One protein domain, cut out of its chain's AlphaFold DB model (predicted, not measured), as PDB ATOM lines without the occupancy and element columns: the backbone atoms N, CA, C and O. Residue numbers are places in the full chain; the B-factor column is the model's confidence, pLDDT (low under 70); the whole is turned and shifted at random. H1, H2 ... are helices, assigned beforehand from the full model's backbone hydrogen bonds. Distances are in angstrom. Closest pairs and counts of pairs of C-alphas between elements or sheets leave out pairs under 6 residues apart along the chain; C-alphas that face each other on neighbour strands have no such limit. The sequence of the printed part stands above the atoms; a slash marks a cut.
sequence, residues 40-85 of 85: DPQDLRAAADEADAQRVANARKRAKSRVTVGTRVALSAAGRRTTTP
ATOM      1  N   ASP A  40     -47.156 -14.670 -34.176       74.81
ATOM      2  CA  ASP A  40     -46.909 -13.258 -34.441       74.81
ATOM      3  C   ASP A  40     -45.631 -13.123 -35.297       74.81
ATOM      4  O   ASP A  40     -44.609 -13.756 -35.002       74.81
ATOM      5  N   PRO A  41     -45.648 -12.328 -36.381       74.19
ATOM      6  CA  PRO A  41     -44.450 -12.039 -37.157       74.19
ATOM      7  C   PRO A  41     -43.257 -11.543 -36.324       74.19
ATOM      8  O   PRO A  41     -42.114 -11.763 -36.728       74.19
ATOM      9  N   GLN A  42     -43.493 -10.867 -35.196       78.81
ATOM     10  CA  GLN A  42     -42.445 -10.430 -34.273       78.81
ATOM     11  C   GLN A  42     -41.800 -11.611 -33.542       78.81
ATOM     12  O   GLN A  42     -40.571 -11.685 -33.497       78.81
ATOM     13  N   ASP A  43     -42.595 -12.572 -33.075       73.75
ATOM     14  CA  ASP A  43     -42.095 -13.780 -32.406       73.75
ATOM     15  C   ASP A  43     -41.240 -14.627 -33.357       73.75
ATOM     16  O   ASP A  43     -40.178 -15.132 -32.990       73.75
ATOM     17  N   LEU A  44     -41.661 -14.730 -34.623       72.44
ATOM     18  CA  LEU A  44     -40.890 -15.424 -35.658       72.44
ATOM     19  C   LEU A  44     -39.533 -14.761 -35.925       72.44
ATOM     20  O   LEU A  44     -38.542 -15.459 -36.146       72.44
ATOM     21  N   ARG A  45     -39.478 -13.423 -35.914       73.94
ATOM     22  CA  ARG A  45     -38.223 -12.672 -36.075       73.94
ATOM     23  C   ARG A  45     -37.303 -12.879 -34.878       73.94
ATOM     24  O   ARG A  45     -36.141 -13.207 -35.081       73.94
ATOM     25  N   ALA A  46     -37.837 -12.788 -33.660       80.75
ATOM     26  CA  ALA A  46     -37.070 -13.022 -32.440       80.75
ATOM     27  C   ALA A  46     -36.439 -14.427 -32.420       80.75
ATOM     28  O   ALA A  46     -35.250 -14.569 -32.137       80.75
ATOM     29  N   ALA A  47     -37.196 -15.459 -32.809       80.44
ATOM     30  CA  ALA A  47     -36.683 -16.826 -32.904       80.44
ATOM     31  C   ALA A  47     -35.587 -16.984 -33.979       80.44
ATOM     32  O   ALA A  47     -34.627 -17.739 -33.796       80.44
ATOM     33  N   ALA A  48     -35.710 -16.278 -35.108       80.81
ATOM     34  CA  ALA A  48     -34.690 -16.282 -36.154       80.81
ATOM     35  C   ALA A  48     -33.388 -15.612 -35.684       80.81
ATOM     36  O   ALA A  48     -32.307 -16.183 -35.869       80.81
ATOM     37  N   ASP A  49     -33.500 -14.461 -35.016       83.81
ATOM     38  CA  ASP A  49     -32.367 -13.722 -34.457       83.81
ATOM     39  C   ASP A  49     -31.639 -14.543 -33.381       83.81
ATOM     40  O   ASP A  49     -30.406 -14.600 -33.354       83.81
ATOM     41  N   GLU A  50     -32.385 -15.259 -32.535       83.38
ATOM     42  CA  GLU A  50     -31.821 -16.174 -31.539       83.38
ATOM     43  C   GLU A  50     -31.053 -17.333 -32.200       83.38
ATOM     44  O   GLU A  50     -29.921 -17.651 -31.815       83.38
ATOM     45  N   ALA A  51     -31.616 -17.933 -33.253       84.94
ATOM     46  CA  ALA A  51     -30.952 -18.998 -34.000       84.94
ATOM     47  C   ALA A  51     -29.659 -18.519 -34.688       84.94
ATOM     48  O   ALA A  51     -28.672 -19.268 -34.761       84.94
ATOM     49  N   ASP A  52     -29.639 -17.285 -35.194       84.06
ATOM     50  CA  ASP A  52     -28.442 -16.651 -35.751       84.06
ATOM     51  C   ASP A  52     -27.395 -16.373 -34.662       84.06
ATOM     52  O   ASP A  52     -26.226 -16.752 -34.819       84.06
ATOM     53  N   ALA A  53     -27.802 -15.810 -33.522       84.81
ATOM     54  CA  ALA A  53     -26.922 -15.573 -32.378       84.81
ATOM     55  C   ALA A  53     -26.268 -16.878 -31.889       84.81
ATOM     56  O   ALA A  53     -25.048 -16.934 -31.679       84.81
ATOM     57  N   GLN A  54     -27.043 -17.961 -31.803       87.12
ATOM     58  CA  GLN A  54     -26.542 -19.275 -31.413       87.12
ATOM     59  C   GLN A  54     -25.541 -19.842 -32.433       87.12
ATOM     60  O   GLN A  54     -24.513 -20.418 -32.052       87.12
ATOM     61  N   ARG A  55     -25.788 -19.657 -33.737       87.19
ATOM     62  CA  ARG A  55     -24.840 -20.048 -34.796       87.19
ATOM     63  C   ARG A  55     -23.520 -19.290 -34.671       87.19
ATOM     64  O   ARG A  55     -22.457 -19.918 -34.718       87.19
ATOM     65  N   VAL A  56     -23.569 -17.979 -34.443       88.44
ATOM     66  CA  VAL A  56     -22.372 -17.147 -34.243       88.44
ATOM     67  C   VAL A  56     -21.608 -17.570 -32.986       88.44
ATOM     68  O   VAL A  56     -20.384 -17.727 -33.037       88.44
ATOM     69  N   ALA A  57     -22.297 -17.818 -31.872       86.69
ATOM     70  CA  ALA A  57     -21.677 -18.287 -30.634       86.69
ATOM     71  C   ALA A  57     -20.944 -19.626 -30.835       86.69
ATOM     72  O   ALA A  57     -19.787 -19.781 -30.430       86.69
ATOM     73  N   ASN A  58     -21.571 -20.568 -31.541       89.25
ATOM     74  CA  ASN A  58     -20.973 -21.861 -31.866       89.25
ATOM     75  C   ASN A  58     -19.748 -21.720 -32.782       89.25
ATOM     76  O   ASN A  58     -18.724 -22.370 -32.546       89.25
ATOM     77  N   ALA A  59     -19.811 -20.846 -33.790       84.62
ATOM     78  CA  ALA A  59     -18.675 -20.551 -34.661       84.62
ATOM     79  C   ALA A  59     -17.499 -19.948 -33.874       84.62
ATOM     80  O   ALA A  59     -16.365 -20.410 -34.008       84.62
ATOM     81  N   ARG A  60     -17.766 -18.987 -32.980       82.81
ATOM     82  CA  ARG A  60     -16.752 -18.384 -32.097       82.81
ATOM     83  C   ARG A  60     -16.128 -19.409 -31.154       82.81
ATOM     84  O   ARG A  60     -14.908 -19.426 -30.996       82.81
ATOM     85  N   LYS A  61     -16.931 -20.301 -30.564       83.25
ATOM     86  CA  LYS A  61     -16.437 -21.389 -29.704       83.25
ATOM     87  C   LYS A  61     -15.493 -22.318 -30.472       83.25
ATOM     88  O   LYS A  61     -14.410 -22.619 -29.974       83.25
ATOM     89  N   ARG A  62     -15.857 -22.701 -31.701       81.62
ATOM     90  CA  ARG A  62     -15.013 -23.517 -32.592       81.62
ATOM     91  C   ARG A  62     -13.731 -22.797 -33.016       81.62
ATOM     92  O   ARG A  62     -12.670 -23.409 -33.071       81.62
ATOM     93  N   ALA A  63     -13.803 -21.497 -33.298       76.88
ATOM     94  CA  ALA A  63     -12.620 -20.699 -33.607       76.88
ATOM     95  C   ALA A  63     -11.669 -20.637 -32.401       76.88
ATOM     96  O   ALA A  63     -10.475 -20.892 -32.541       76.88
ATOM     97  N   LYS A  64     -12.203 -20.403 -31.195       73.75
ATOM     98  CA  LYS A  64     -11.422 -20.375 -29.952       73.75
ATOM     99  C   LYS A  64     -10.781 -21.728 -29.634       73.75
ATOM    100  O   LYS A  64      -9.639 -21.744 -29.190       73.75
ATOM    101  N   SER A  65     -11.469 -22.843 -29.893       73.81
ATOM    102  CA  SER A  65     -10.897 -24.183 -29.697       73.81
ATOM    103  C   SER A  65      -9.806 -24.533 -30.716       73.81
ATOM    104  O   SER A  65      -8.945 -25.350 -30.411       73.81
ATOM    105  N   ARG A  66      -9.810 -23.923 -31.912       68.19
ATOM    106  CA  ARG A  66      -8.746 -24.104 -32.921       68.19
ATOM    107  C   ARG A  66      -7.469 -23.326 -32.599       68.19
ATOM    108  O   ARG A  66      -6.405 -23.692 -33.089       68.19
ATOM    109  N   VAL A  67      -7.547 -22.273 -31.784       70.00
ATOM    110  CA  VAL A  67      -6.361 -21.539 -31.323       70.00
ATOM    111  C   VAL A  67      -5.693 -22.329 -30.202       70.00
ATOM    112  O   VAL A  67      -6.061 -22.218 -29.032       70.00
ATOM    113  N   THR A  68      -4.689 -23.123 -30.567       73.12
ATOM    114  CA  THR A  68      -3.882 -23.878 -29.600       73.12
ATOM    115  C   THR A  68      -2.948 -22.953 -28.813       73.12
ATOM    116  O   THR A  68      -2.641 -21.836 -29.243       73.12
ATOM    117  N   VAL A  69      -2.460 -23.417 -27.655       72.12
ATOM    118  CA  VAL A  69      -1.462 -22.683 -26.853       72.12
ATOM    119  C   VAL A  69      -0.216 -22.380 -27.694       72.12
ATOM    120  O   VAL A  69       0.263 -21.250 -27.670       72.12
ATOM    121  N   GLY A  70       0.233 -23.331 -28.523       74.56
ATOM    122  CA  GLY A  70       1.352 -23.137 -29.451       74.56
ATOM    123  C   GLY A  70       1.097 -22.019 -30.465       74.56
ATOM    124  O   GLY A  70       1.940 -21.142 -30.641       74.56
ATOM    125  N   THR A  71      -0.099 -21.973 -31.061       74.06
ATOM    126  CA  THR A  71      -0.494 -20.895 -31.985       74.06
ATOM    127  C   THR A  71      -0.520 -19.534 -31.284       74.06
ATOM    128  O   THR A  71      -0.062 -18.541 -31.844       74.06
ATOM    129  N   ARG A  72      -1.004 -19.474 -30.036       71.31
ATOM    130  CA  ARG A  72      -1.050 -18.234 -29.242       71.31
ATOM    131  C   ARG A  72       0.346 -17.735 -28.860       71.31
ATOM    132  O   ARG A  72       0.607 -16.533 -28.932       71.31
ATOM    133  N   VAL A  73       1.240 -18.648 -28.483       75.50
ATOM    134  CA  VAL A  73       2.642 -18.342 -28.164       75.50
ATOM    135  C   VAL A  73       3.386 -17.863 -29.411       75.50
ATOM    136  O   VAL A  73       4.076 -16.848 -29.340       75.50
ATOM    137  N   ALA A  74       3.185 -18.513 -30.562       74.56
ATOM    138  CA  ALA A  74       3.777 -18.099 -31.834       74.56
ATOM    139  C   ALA A  74       3.310 -16.698 -32.266       74.56
ATOM    140  O   ALA A  74       4.142 -15.869 -32.633       74.56
ATOM    141  N   LEU A  75       2.010 -16.394 -32.143       75.25
ATOM    142  CA  LEU A  75       1.470 -15.060 -32.442       75.25
ATOM    143  C   LEU A  75       2.047 -13.985 -31.506       75.25
ATOM    144  O   LEU A  75       2.459 -12.919 -31.955       75.25
ATOM    145  N   SER A  76       2.124 -14.283 -30.205       76.38
ATOM    146  CA  SER A  76       2.675 -13.363 -29.198       76.38
ATOM    147  C   SER A  76       4.176 -13.129 -29.398       76.38
ATOM    148  O   SER A  76       4.682 -12.034 -29.174       76.38
ATOM    149  N   ALA A  77       4.913 -14.156 -29.828       71.25
ATOM    150  CA  ALA A  77       6.318 -14.028 -30.193       71.25
ATOM    151  C   ALA A  77       6.503 -13.205 -31.477       71.25
ATOM    152  O   ALA A  77       7.420 -12.394 -31.529       71.25
ATOM    153  N   ALA A  78       5.634 -13.369 -32.479       70.44
ATOM    154  CA  ALA A  78       5.676 -12.592 -33.717       70.44
ATOM    155  C   ALA A  78       5.369 -11.103 -33.478       70.44
ATOM    156  O   ALA A  78       6.122 -10.256 -33.946       70.44
ATOM    157  N   GLY A  79       4.345 -10.785 -32.677       71.06
ATOM    158  CA  GLY A  79       3.999  -9.398 -32.338       71.06
ATOM    159  C   GLY A  79       5.095  -8.655 -31.567       71.06
ATOM    160  O   GLY A  79       5.257  -7.456 -31.750       71.06
ATOM    161  N   ARG A  80       5.900  -9.368 -30.766       59.62
ATOM    162  CA  ARG A  80       7.072  -8.797 -30.076       59.62
ATOM    163  C   ARG A  80       8.262  -8.524 -30.998       59.62
ATOM    164  O   ARG A  80       9.069  -7.667 -30.677       59.62
ATOM    165  N   ARG A  81       8.384  -9.226 -32.132       55.78
ATOM    166  CA  ARG A  81       9.465  -8.988 -33.112       55.78
ATOM    167  C   ARG A  81       9.209  -7.762 -33.985       55.78
ATOM    168  O   ARG A  81      10.157  -7.201 -34.509       55.78
ATOM    169  N   THR A  82       7.951  -7.357 -34.145       55.94
ATOM    170  CA  THR A  82       7.565  -6.175 -34.932       55.94
ATOM    171  C   THR A  82       7.559  -4.881 -34.115       55.94
ATOM    172  O   THR A  82       7.304  -3.823 -34.673       55.94
ATOM    173  N   THR A  83       7.775  -4.960 -32.796       55.62
ATOM    174  CA  THR A  83       7.843  -3.796 -31.888       55.62
ATOM    175  C   THR A  83       9.270  -3.421 -31.486       55.62
ATOM    176  O   THR A  83       9.448  -2.492 -30.703       55.62
ATOM    177  N   THR A  84      10.280  -4.126 -31.999       51.72
ATOM    178  CA  THR A  84      11.680  -3.724 -31.838       51.72
ATOM    179  C   THR A  84      12.009  -2.694 -32.928       51.72
ATOM    180  O   THR A  84      11.821  -3.037 -34.098       51.72
ATOM    181  N   PRO A  85      12.410  -1.455 -32.577       57.16
ATOM    182  CA  PRO A  85      12.800  -0.429 -33.547       57.16
ATOM    183  C   PRO A  85      14.063  -0.806 -34.329       57.16
ATOM    184  O   PRO A  85      14.888  -1.584 -33.791       57.16
TER     185      PRO A  85
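AT A GLANCE: This is residues 40 to 85 of the 85 residues of an uncharacterized protein of Azospirillum brasilense (UniProt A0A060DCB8). A long helix, H1, and a shorter one, H2, make an open L, joined at its corner by two residues, with a short tail after H2. Nothing folds back. The printed part has 46 residues, with two named helices in the order H1, H2 and no named strand; its class is all helix. It is extended, with a radius of gyration of the C-alphas of 18.9 A, and spans 60 by 23 by 6 A.

HOW THE PARTS SIT: H1, residues 41 to 66, and H2, residues 69 to 81, are apart, with no C-alpha of the one within 8 A of the other. Their link, Val 67 and Thr 68, is tight. In both helices every O i to N i+4 pair is within hydrogen-bond range. Residues 40 to 85 stand free: no C-alphas 8 or more residues apart along the chain are within 10 A.

IN THESE COORDINATES: H1 runs 37.9 A from C-alpha 41 at (-44.450, -12.039, -37.157) to C-alpha 66 at (-8.746, -24.104, -32.921). H2 runs 18.6 A and ends at C-alpha 81, (9.465, -8.988, -33.112).

THE WHOLE: The C-alphas farthest apart, those of Asp 40 and Pro 85, the chain's last residue, are 61.1 A apart. The printed part has no cut. Its mean pLDDT is 75.2; residue 66 and residues 80 to 85 are under 70.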